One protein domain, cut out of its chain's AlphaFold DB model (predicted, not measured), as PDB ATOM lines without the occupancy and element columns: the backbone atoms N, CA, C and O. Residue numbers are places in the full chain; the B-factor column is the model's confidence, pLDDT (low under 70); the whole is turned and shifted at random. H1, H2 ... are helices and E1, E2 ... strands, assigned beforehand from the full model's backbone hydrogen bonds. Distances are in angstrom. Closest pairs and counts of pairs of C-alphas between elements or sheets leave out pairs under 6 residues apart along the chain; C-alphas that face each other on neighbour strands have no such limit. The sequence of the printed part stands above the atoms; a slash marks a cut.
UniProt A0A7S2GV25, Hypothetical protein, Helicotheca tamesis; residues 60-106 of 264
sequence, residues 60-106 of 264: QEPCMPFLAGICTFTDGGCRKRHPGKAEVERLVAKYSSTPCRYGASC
ATOM      1  N   GLN A  60     -52.871  -4.231 -26.237       89.69
ATOM      2  CA  GLN A  60     -53.733  -5.260 -26.831       89.69
ATOM      3  C   GLN A  60     -53.098  -6.653 -26.706       89.69
ATOM      4  O   GLN A  60     -53.788  -7.669 -26.666       89.69
ATOM      5  N   GLU A  61     -51.773  -6.664 -26.558       94.94
ATOM      6  CA  GLU A  61     -50.961  -7.823 -26.253       94.94
ATOM      7  C   GLU A  61     -51.339  -8.470 -24.900       94.94
ATOM      8  O   GLU A  61     -51.364  -7.781 -23.865       94.94
ATOM      9  N   PRO A  62     -51.613  -9.788 -24.891       96.19
ATOM     10  CA  PRO A  62     -51.936 -10.518 -23.675       96.19
ATOM     11  C   PRO A  62     -50.729 -10.606 -22.729       96.19
ATOM     12  O   PRO A  62     -49.562 -10.550 -23.124       96.19
ATOM     13  N   CYS A  63     -51.009 -10.746 -21.439       96.12
ATOM     14  CA  CYS A  63     -50.001 -11.006 -20.422       96.12
ATOM     15  C   CYS A  63     -49.489 -12.449 -20.542       96.12
ATOM     16  O   CYS A  63     -50.168 -13.383 -20.124       96.12
ATOM     17  N   MET A  64     -48.280 -12.639 -21.079       96.38
ATOM     18  CA  MET A  64     -47.679 -13.977 -21.223       96.38
ATOM     19  C   MET A  64     -47.556 -14.733 -19.880       96.38
ATOM     20  O   MET A  64     -47.972 -15.887 -19.834       96.38
ATOM     21  N   PRO A  65     -47.112 -14.115 -18.760       96.62
ATOM     22  CA  PRO A  65     -47.133 -14.773 -17.448       96.62
ATOM     23  C   PRO A  65     -48.525 -15.224 -16.984       96.62
ATOM     24  O   PRO A  65     -48.636 -16.200 -16.254       96.62
ATOM     25  N   PHE A  66     -49.590 -14.512 -17.373       97.38
ATOM     26  CA  PHE A  66     -50.961 -14.875 -17.001       97.38
ATOM     27  C   PHE A  66     -51.434 -16.093 -17.787       97.38
ATOM     28  O   PHE A  66     -51.988 -17.013 -17.200       97.38
ATOM     29  N   LEU A  67     -51.150 -16.127 -19.093       97.31
ATOM     30  CA  LEU A  67     -51.425 -17.295 -19.931       97.31
ATOM     31  C   LEU A  67     -50.691 -18.552 -19.432       97.31
ATOM     32  O   LEU A  67     -51.220 -19.647 -19.555       97.31
ATOM     33  N   ALA A  68     -49.509 -18.387 -18.833       96.19
ATOM     34  CA  ALA A  68     -48.736 -19.461 -18.209       96.19
ATOM     35  C   ALA A  68     -49.138 -19.779 -16.752       96.19
ATOM     36  O   ALA A  68     -48.491 -20.602 -16.113       96.19
ATOM     37  N   GLY A  69     -50.148 -19.104 -16.189       95.81
ATOM     38  CA  GLY A  69     -50.617 -19.340 -14.816       95.81
ATOM     39  C   GLY A  69     -49.686 -18.842 -13.700       95.81
ATOM     40  O   GLY A  69     -49.930 -19.124 -12.532       95.81
ATOM     41  N   ILE A  70     -48.635 -18.081 -14.026       96.25
ATOM     42  CA  ILE A  70     -47.608 -17.613 -13.071       96.25
ATOM     43  C   ILE A  70     -47.705 -16.112 -12.741       96.25
ATOM     44  O   ILE A  70     -46.875 -15.577 -12.005       96.25
ATOM     45  N   CYS A  71     -48.680 -15.389 -13.300       96.38
ATOM     46  CA  CYS A  71     -48.874 -13.968 -13.013       96.38
ATOM     47  C   CYS A  71     -49.439 -13.760 -11.600       96.38
ATOM     48  O   CYS A  71     -50.530 -14.225 -11.292       96.38
ATOM     49  N   THR A  72     -48.738 -12.992 -10.765       96.50
ATOM     50  CA  THR A  72     -49.166 -12.674  -9.390       96.50
ATOM     51  C   THR A  72     -50.044 -11.424  -9.289       96.50
ATOM     52  O   THR A  72     -50.504 -11.071  -8.205       96.50
ATOM     53  N   PHE A  73     -50.232 -10.691 -10.389       95.19
ATOM     54  CA  PHE A  73     -51.028  -9.468 -10.399       95.19
ATOM     55  C   PHE A  73     -52.505  -9.794 -10.615       95.19
ATOM     56  O   PHE A  73     -52.845 -10.646 -11.426       95.19
ATOM     57  N   THR A  74     -53.392  -9.072  -9.935       87.06
ATOM     58  CA  THR A  74     -54.838  -9.135 -10.189       87.06
ATOM     59  C   THR A  74     -55.197  -8.440 -11.513       87.06
ATOM     60  O   THR A  74     -54.411  -7.648 -12.045       87.06
ATOM     61  N   ASP A  75     -56.405  -8.673 -12.038       80.19
ATOM     62  CA  ASP A  75     -56.870  -8.154 -13.346       80.19
ATOM     63  C   ASP A  75     -56.836  -6.616 -13.481       80.19
ATOM     64  O   ASP A  75     -56.792  -6.052 -14.585       80.19
ATOM     65  N   GLY A  76     -56.829  -5.913 -12.345       84.19
ATOM     66  CA  GLY A  76     -56.688  -4.458 -12.272       84.19
ATOM     67  C   GLY A  76     -55.242  -3.955 -12.173       84.19
ATOM     68  O   GLY A  76     -54.997  -2.794 -12.496       84.19
ATOM     69  N   GLY A  77     -54.299  -4.796 -11.737       89.12
ATOM     70  CA  GLY A  77     -52.920  -4.403 -11.418       89.12
ATOM     71  C   GLY A  77     -51.881  -4.761 -12.482       89.12
ATOM     72  O   GLY A  77     -50.778  -4.213 -12.469       89.12
ATOM     73  N   CYS A  78     -52.208  -5.663 -13.410       93.69
ATOM     74  CA  CYS A  78     -51.277  -6.060 -14.458       93.69
ATOM     75  C   CYS A  78     -51.121  -4.973 -15.534       93.69
ATOM     76  O   CYS A  78     -52.093  -4.371 -15.997       93.69
ATOM     77  N   ARG A  79     -49.876  -4.739 -15.969       91.19
ATOM     78  CA  ARG A  79     -49.559  -3.778 -17.041       91.19
ATOM     79  C   ARG A  79     -50.027  -4.264 -18.419       91.19
ATOM     80  O   ARG A  79     -50.341  -3.434 -19.272       91.19
ATOM     81  N   LYS A  80     -50.053  -5.584 -18.634       93.88
ATOM     82  CA  LYS A  80     -50.572  -6.225 -19.854       93.88
ATOM     83  C   LYS A  80     -52.015  -6.697 -19.643       93.88
ATOM     84  O   LYS A  80     -52.475  -6.826 -18.511       93.88
ATOM     85  N   ARG A  81     -52.743  -6.950 -20.734       94.81
ATOM     86  CA  ARG A  81     -54.145  -7.394 -20.678       94.81
ATOM     87  C   ARG A  81     -54.238  -8.848 -20.200       94.81
ATOM     88  O   ARG A  81     -53.522  -9.703 -20.713       94.81
ATOM     89  N   HIS A  82     -55.133  -9.127 -19.256       95.75
ATOM     90  CA  HIS A  82     -55.565 -10.489 -18.929       95.75
ATOM     91  C   HIS A  82     -56.761 -10.839 -19.829       95.75
ATOM     92  O   HIS A  82     -57.806 -10.196 -19.700       95.75
ATOM     93  N   PRO A  83     -56.599 -11.739 -20.813       95.69
ATOM     94  CA  PRO A  83     -57.704 -12.165 -21.666       95.69
ATOM     95  C   PRO A  83     -58.736 -12.981 -20.872       95.69
ATOM     96  O   PRO A  83     -58.420 -13.561 -19.835       95.69
ATOM     97  N   GLY A  84     -59.978 -13.029 -21.358       95.94
ATOM     98  CA  GLY A  84     -61.028 -13.857 -20.748       95.94
ATOM     99  C   GLY A  84     -60.783 -15.353 -20.973       95.94
ATOM    100  O   GLY A  84     -60.047 -15.728 -21.880       95.94
ATOM    101  N   LYS A  85     -61.436 -16.226 -20.194       95.94
ATOM    102  CA  LYS A  85     -61.186 -17.684 -20.196       95.94
ATOM    103  C   LYS A  85     -61.223 -18.330 -21.596       95.94
ATOM    104  O   LYS A  85     -60.278 -19.009 -21.976       95.94
ATOM    105  N   ALA A  86     -62.244 -18.031 -22.400       97.00
ATOM    106  CA  ALA A  86     -62.355 -18.550 -23.771       97.00
ATOM    107  C   ALA A  86     -61.244 -18.043 -24.715       97.00
ATOM    108  O   ALA A  86     -60.889 -18.700 -25.691       97.00
ATOM    109  N   GLU A  87     -60.696 -16.854 -24.455       97.12
ATOM    110  CA  GLU A  87     -59.579 -16.299 -25.222       97.12
ATOM    111  C   GLU A  87     -58.237 -16.883 -24.754       97.12
ATOM    112  O   GLU A  87     -57.365 -17.124 -25.587       97.12
ATOM    113  N   VAL A  88     -58.091 -17.166 -23.454       97.50
ATOM    114  CA  VAL A  88     -56.924 -17.861 -22.888       97.50
ATOM    115  C   VAL A  88     -56.720 -19.201 -23.586       97.50
ATOM    116  O   VAL A  88     -55.632 -19.435 -24.096       97.50
ATOM    117  N   GLU A  89     -57.759 -20.033 -23.690       97.44
ATOM    118  CA  GLU A  89     -57.679 -21.354 -24.339       97.44
ATOM    119  C   GLU A  89     -57.175 -21.255 -25.788       97.44
ATOM    120  O   GLU A  89     -56.259 -21.975 -26.189       97.44
ATOM    121  N   ARG A  90     -57.692 -20.291 -26.561       97.94
ATOM    122  CA  ARG A  90     -57.257 -20.049 -27.949       97.94
ATOM    123  C   ARG A  90     -55.808 -19.580 -28.037       97.94
ATOM    124  O   ARG A  90     -55.084 -19.989 -28.941       97.94
ATOM    125  N   LEU A  91     -55.394 -18.688 -27.139       97.56
ATOM    126  CA  LEU A  91     -54.032 -18.159 -27.123       97.56
ATOM    127  C   LEU A  91     -53.029 -19.221 -26.677       97.56
ATOM    128  O   LEU A  91     -51.978 -19.338 -27.298       97.56
ATOM    129  N   VAL A  92     -53.361 -20.010 -25.656       97.56
ATOM    130  CA  VAL A  92     -52.524 -21.122 -25.192       97.56
ATOM    131  C   VAL A  92     -52.350 -22.142 -26.313       97.56
ATOM    132  O   VAL A  92     -51.209 -22.407 -26.666       97.56
ATOM    133  N   ALA A  93     -53.432 -22.593 -26.959       97.25
ATOM    134  CA  ALA A  93     -53.353 -23.510 -28.105       97.25
ATOM    135  C   ALA A  93     -52.505 -22.949 -29.268       97.25
ATOM    136  O   ALA A  93     -51.745 -23.661 -29.932       97.25
ATOM    137  N   LYS A  94     -52.605 -21.638 -29.520       97.75
ATOM    138  CA  LYS A  94     -51.787 -20.956 -30.531       97.75
ATOM    139  C   LYS A  94     -50.299 -20.929 -30.166       97.75
ATOM    140  O   LYS A  94     -49.459 -21.120 -31.040       97.75
ATOM    141  N   TYR A  95     -49.946 -20.652 -28.913       97.44
ATOM    142  CA  TYR A  95     -48.540 -20.617 -28.502       97.44
ATOM    143  C   TYR A  95     -47.950 -22.024 -28.363       97.44
ATOM    144  O   TYR A  95     -46.816 -22.236 -28.790       97.44
ATOM    145  N   SER A  96     -48.746 -22.993 -27.905       95.81
ATOM    146  CA  SER A  96     -48.337 -24.389 -27.737       95.81
ATOM    147  C   SER A  96     -48.169 -25.148 -29.051       95.81
ATOM    148  O   SER A  96     -47.721 -26.282 -29.022       95.81
ATOM    149  N   SER A  97     -48.523 -24.560 -30.198       96.56
ATOM    150  CA  SER A  97     -48.263 -25.116 -31.536       96.56
ATOM    151  C   SER A  97     -47.013 -24.527 -32.196       96.56
ATOM    152  O   SER A  97     -46.569 -25.011 -33.234       96.56
ATOM    153  N   THR A  98     -46.426 -23.479 -31.613       97.31
ATOM    154  CA  THR A  98     -45.261 -22.796 -32.179       97.31
ATOM    155  C   THR A  98     -43.984 -23.283 -31.481       97.31
ATOM    156  O   THR A  98     -43.923 -23.244 -30.250       97.31
ATOM    157  N   PRO A  99     -42.934 -23.705 -32.215       96.94
ATOM    158  CA  PRO A  99     -41.676 -24.122 -31.605       96.94
ATOM    159  C   PRO A  99     -40.984 -22.944 -30.909       96.94
ATOM    160  O   PRO A  99     -40.959 -21.813 -31.406       96.94
ATOM    161  N   CYS A 100     -40.394 -23.203 -29.747       97.56
ATOM    162  CA  CYS A 100     -39.661 -22.199 -28.998       97.56
ATOM    163  C   CYS A 100     -38.365 -21.847 -29.725       97.56
ATOM    164  O   CYS A 100     -37.517 -22.703 -29.974       97.56
ATOM    165  N   ARG A 101     -38.146 -20.551 -29.967       97.81
ATOM    166  CA  ARG A 101     -36.928 -20.050 -30.623       97.81
ATOM    167  C   ARG A 101     -35.635 -20.391 -29.866       97.81
ATOM    168  O   ARG A 101     -34.566 -20.375 -30.461       97.81
ATOM    169  N   TYR A 102     -35.721 -20.663 -28.563       96.81
ATOM    170  CA  TYR A 102     -34.570 -21.013 -27.720       96.81
ATOM    171  C   TYR A 102     -34.374 -22.532 -27.550       96.81
ATOM    172  O   TYR A 102     -33.376 -22.949 -26.955       96.81
ATOM    173  N   GLY A 103     -35.296 -23.359 -28.065       95.44
ATOM    174  CA  GLY A 103     -35.234 -24.822 -27.981       95.44
ATOM    175  C   GLY A 103     -34.992 -25.331 -26.554       95.44
ATOM    176  O   GLY A 103     -35.504 -24.769 -25.590       95.44
ATOM    177  N   ALA A 104     -34.144 -26.353 -26.410       95.19
ATOM    178  CA  ALA A 104     -33.789 -26.954 -25.116       95.19
ATOM    179  C   ALA A 104     -33.040 -26.008 -24.150       95.19
ATOM    180  O   ALA A 104     -32.909 -26.305 -22.967       95.19
ATOM    181  N   SER A 105     -32.538 -24.865 -24.632       96.00
ATOM    182  CA  SER A 105     -31.807 -23.888 -23.807       96.00
ATOM    183  C   SER A 105     -32.702 -22.805 -23.189       96.00
ATOM    184  O   SER A 105     -32.204 -21.886 -22.531       96.00
ATOM    185  N   CYS A 106     -34.021 -22.882 -23.397       96.56
ATOM    186  CA  CYS A 106     -34.966 -21.905 -22.873       96.56
ATOM    187  C   CYS A 106     -34.957 -21.886 -21.336       96.56
ATOM    188  O   CYS A 106     -35.177 -22.895 -20.678       96.56
TER     189      CYS A 106
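This is residues 60 to 106 of the 264 residues of the protein "Hypothetical protein" of Helicotheca tamesis (UniProt A0A7S2GV25). With little regular structure, this is a small body made largely of loop, with the helix H2 along one side and a tail, residues 96 to 106, that sticks out free and makes the length. The 47 printed residues hold E1, H1 and H2 in that order; the class is mostly helix, with 18 residues in named elements. The whole is elongated, 34 by 22 by 18 A, and only just loose, close to compact, with a radius of gyration of the C-alphas of 11.8 A.

E1 is residues 60 to 62, from C-alpha 60 at (-53.733, -5.260, -26.831). H1 is residues 64 to 67. H2, residues 85 to 95, is 15.4 A long and ends at (-48.540, -20.617, -28.502).

E1 pairs with no named strand, and E1 and H2 are apart. H1 and H2 only just touch, with 3 pairs of C-alphas within 8 A, the closest Leu 67 and Val 88 at 6.3 A. In H2, 6 of 7 O i to N i+4 pairs are within hydrogen-bond range; H1 is too short for one.

The C-alphas farthest apart, Gly 76 and Ala 104, are 34.6 A apart. H1 to H2 is a long link of 17 residues. The printed part has no cut, and no printed residue is under 70 in pLDDT.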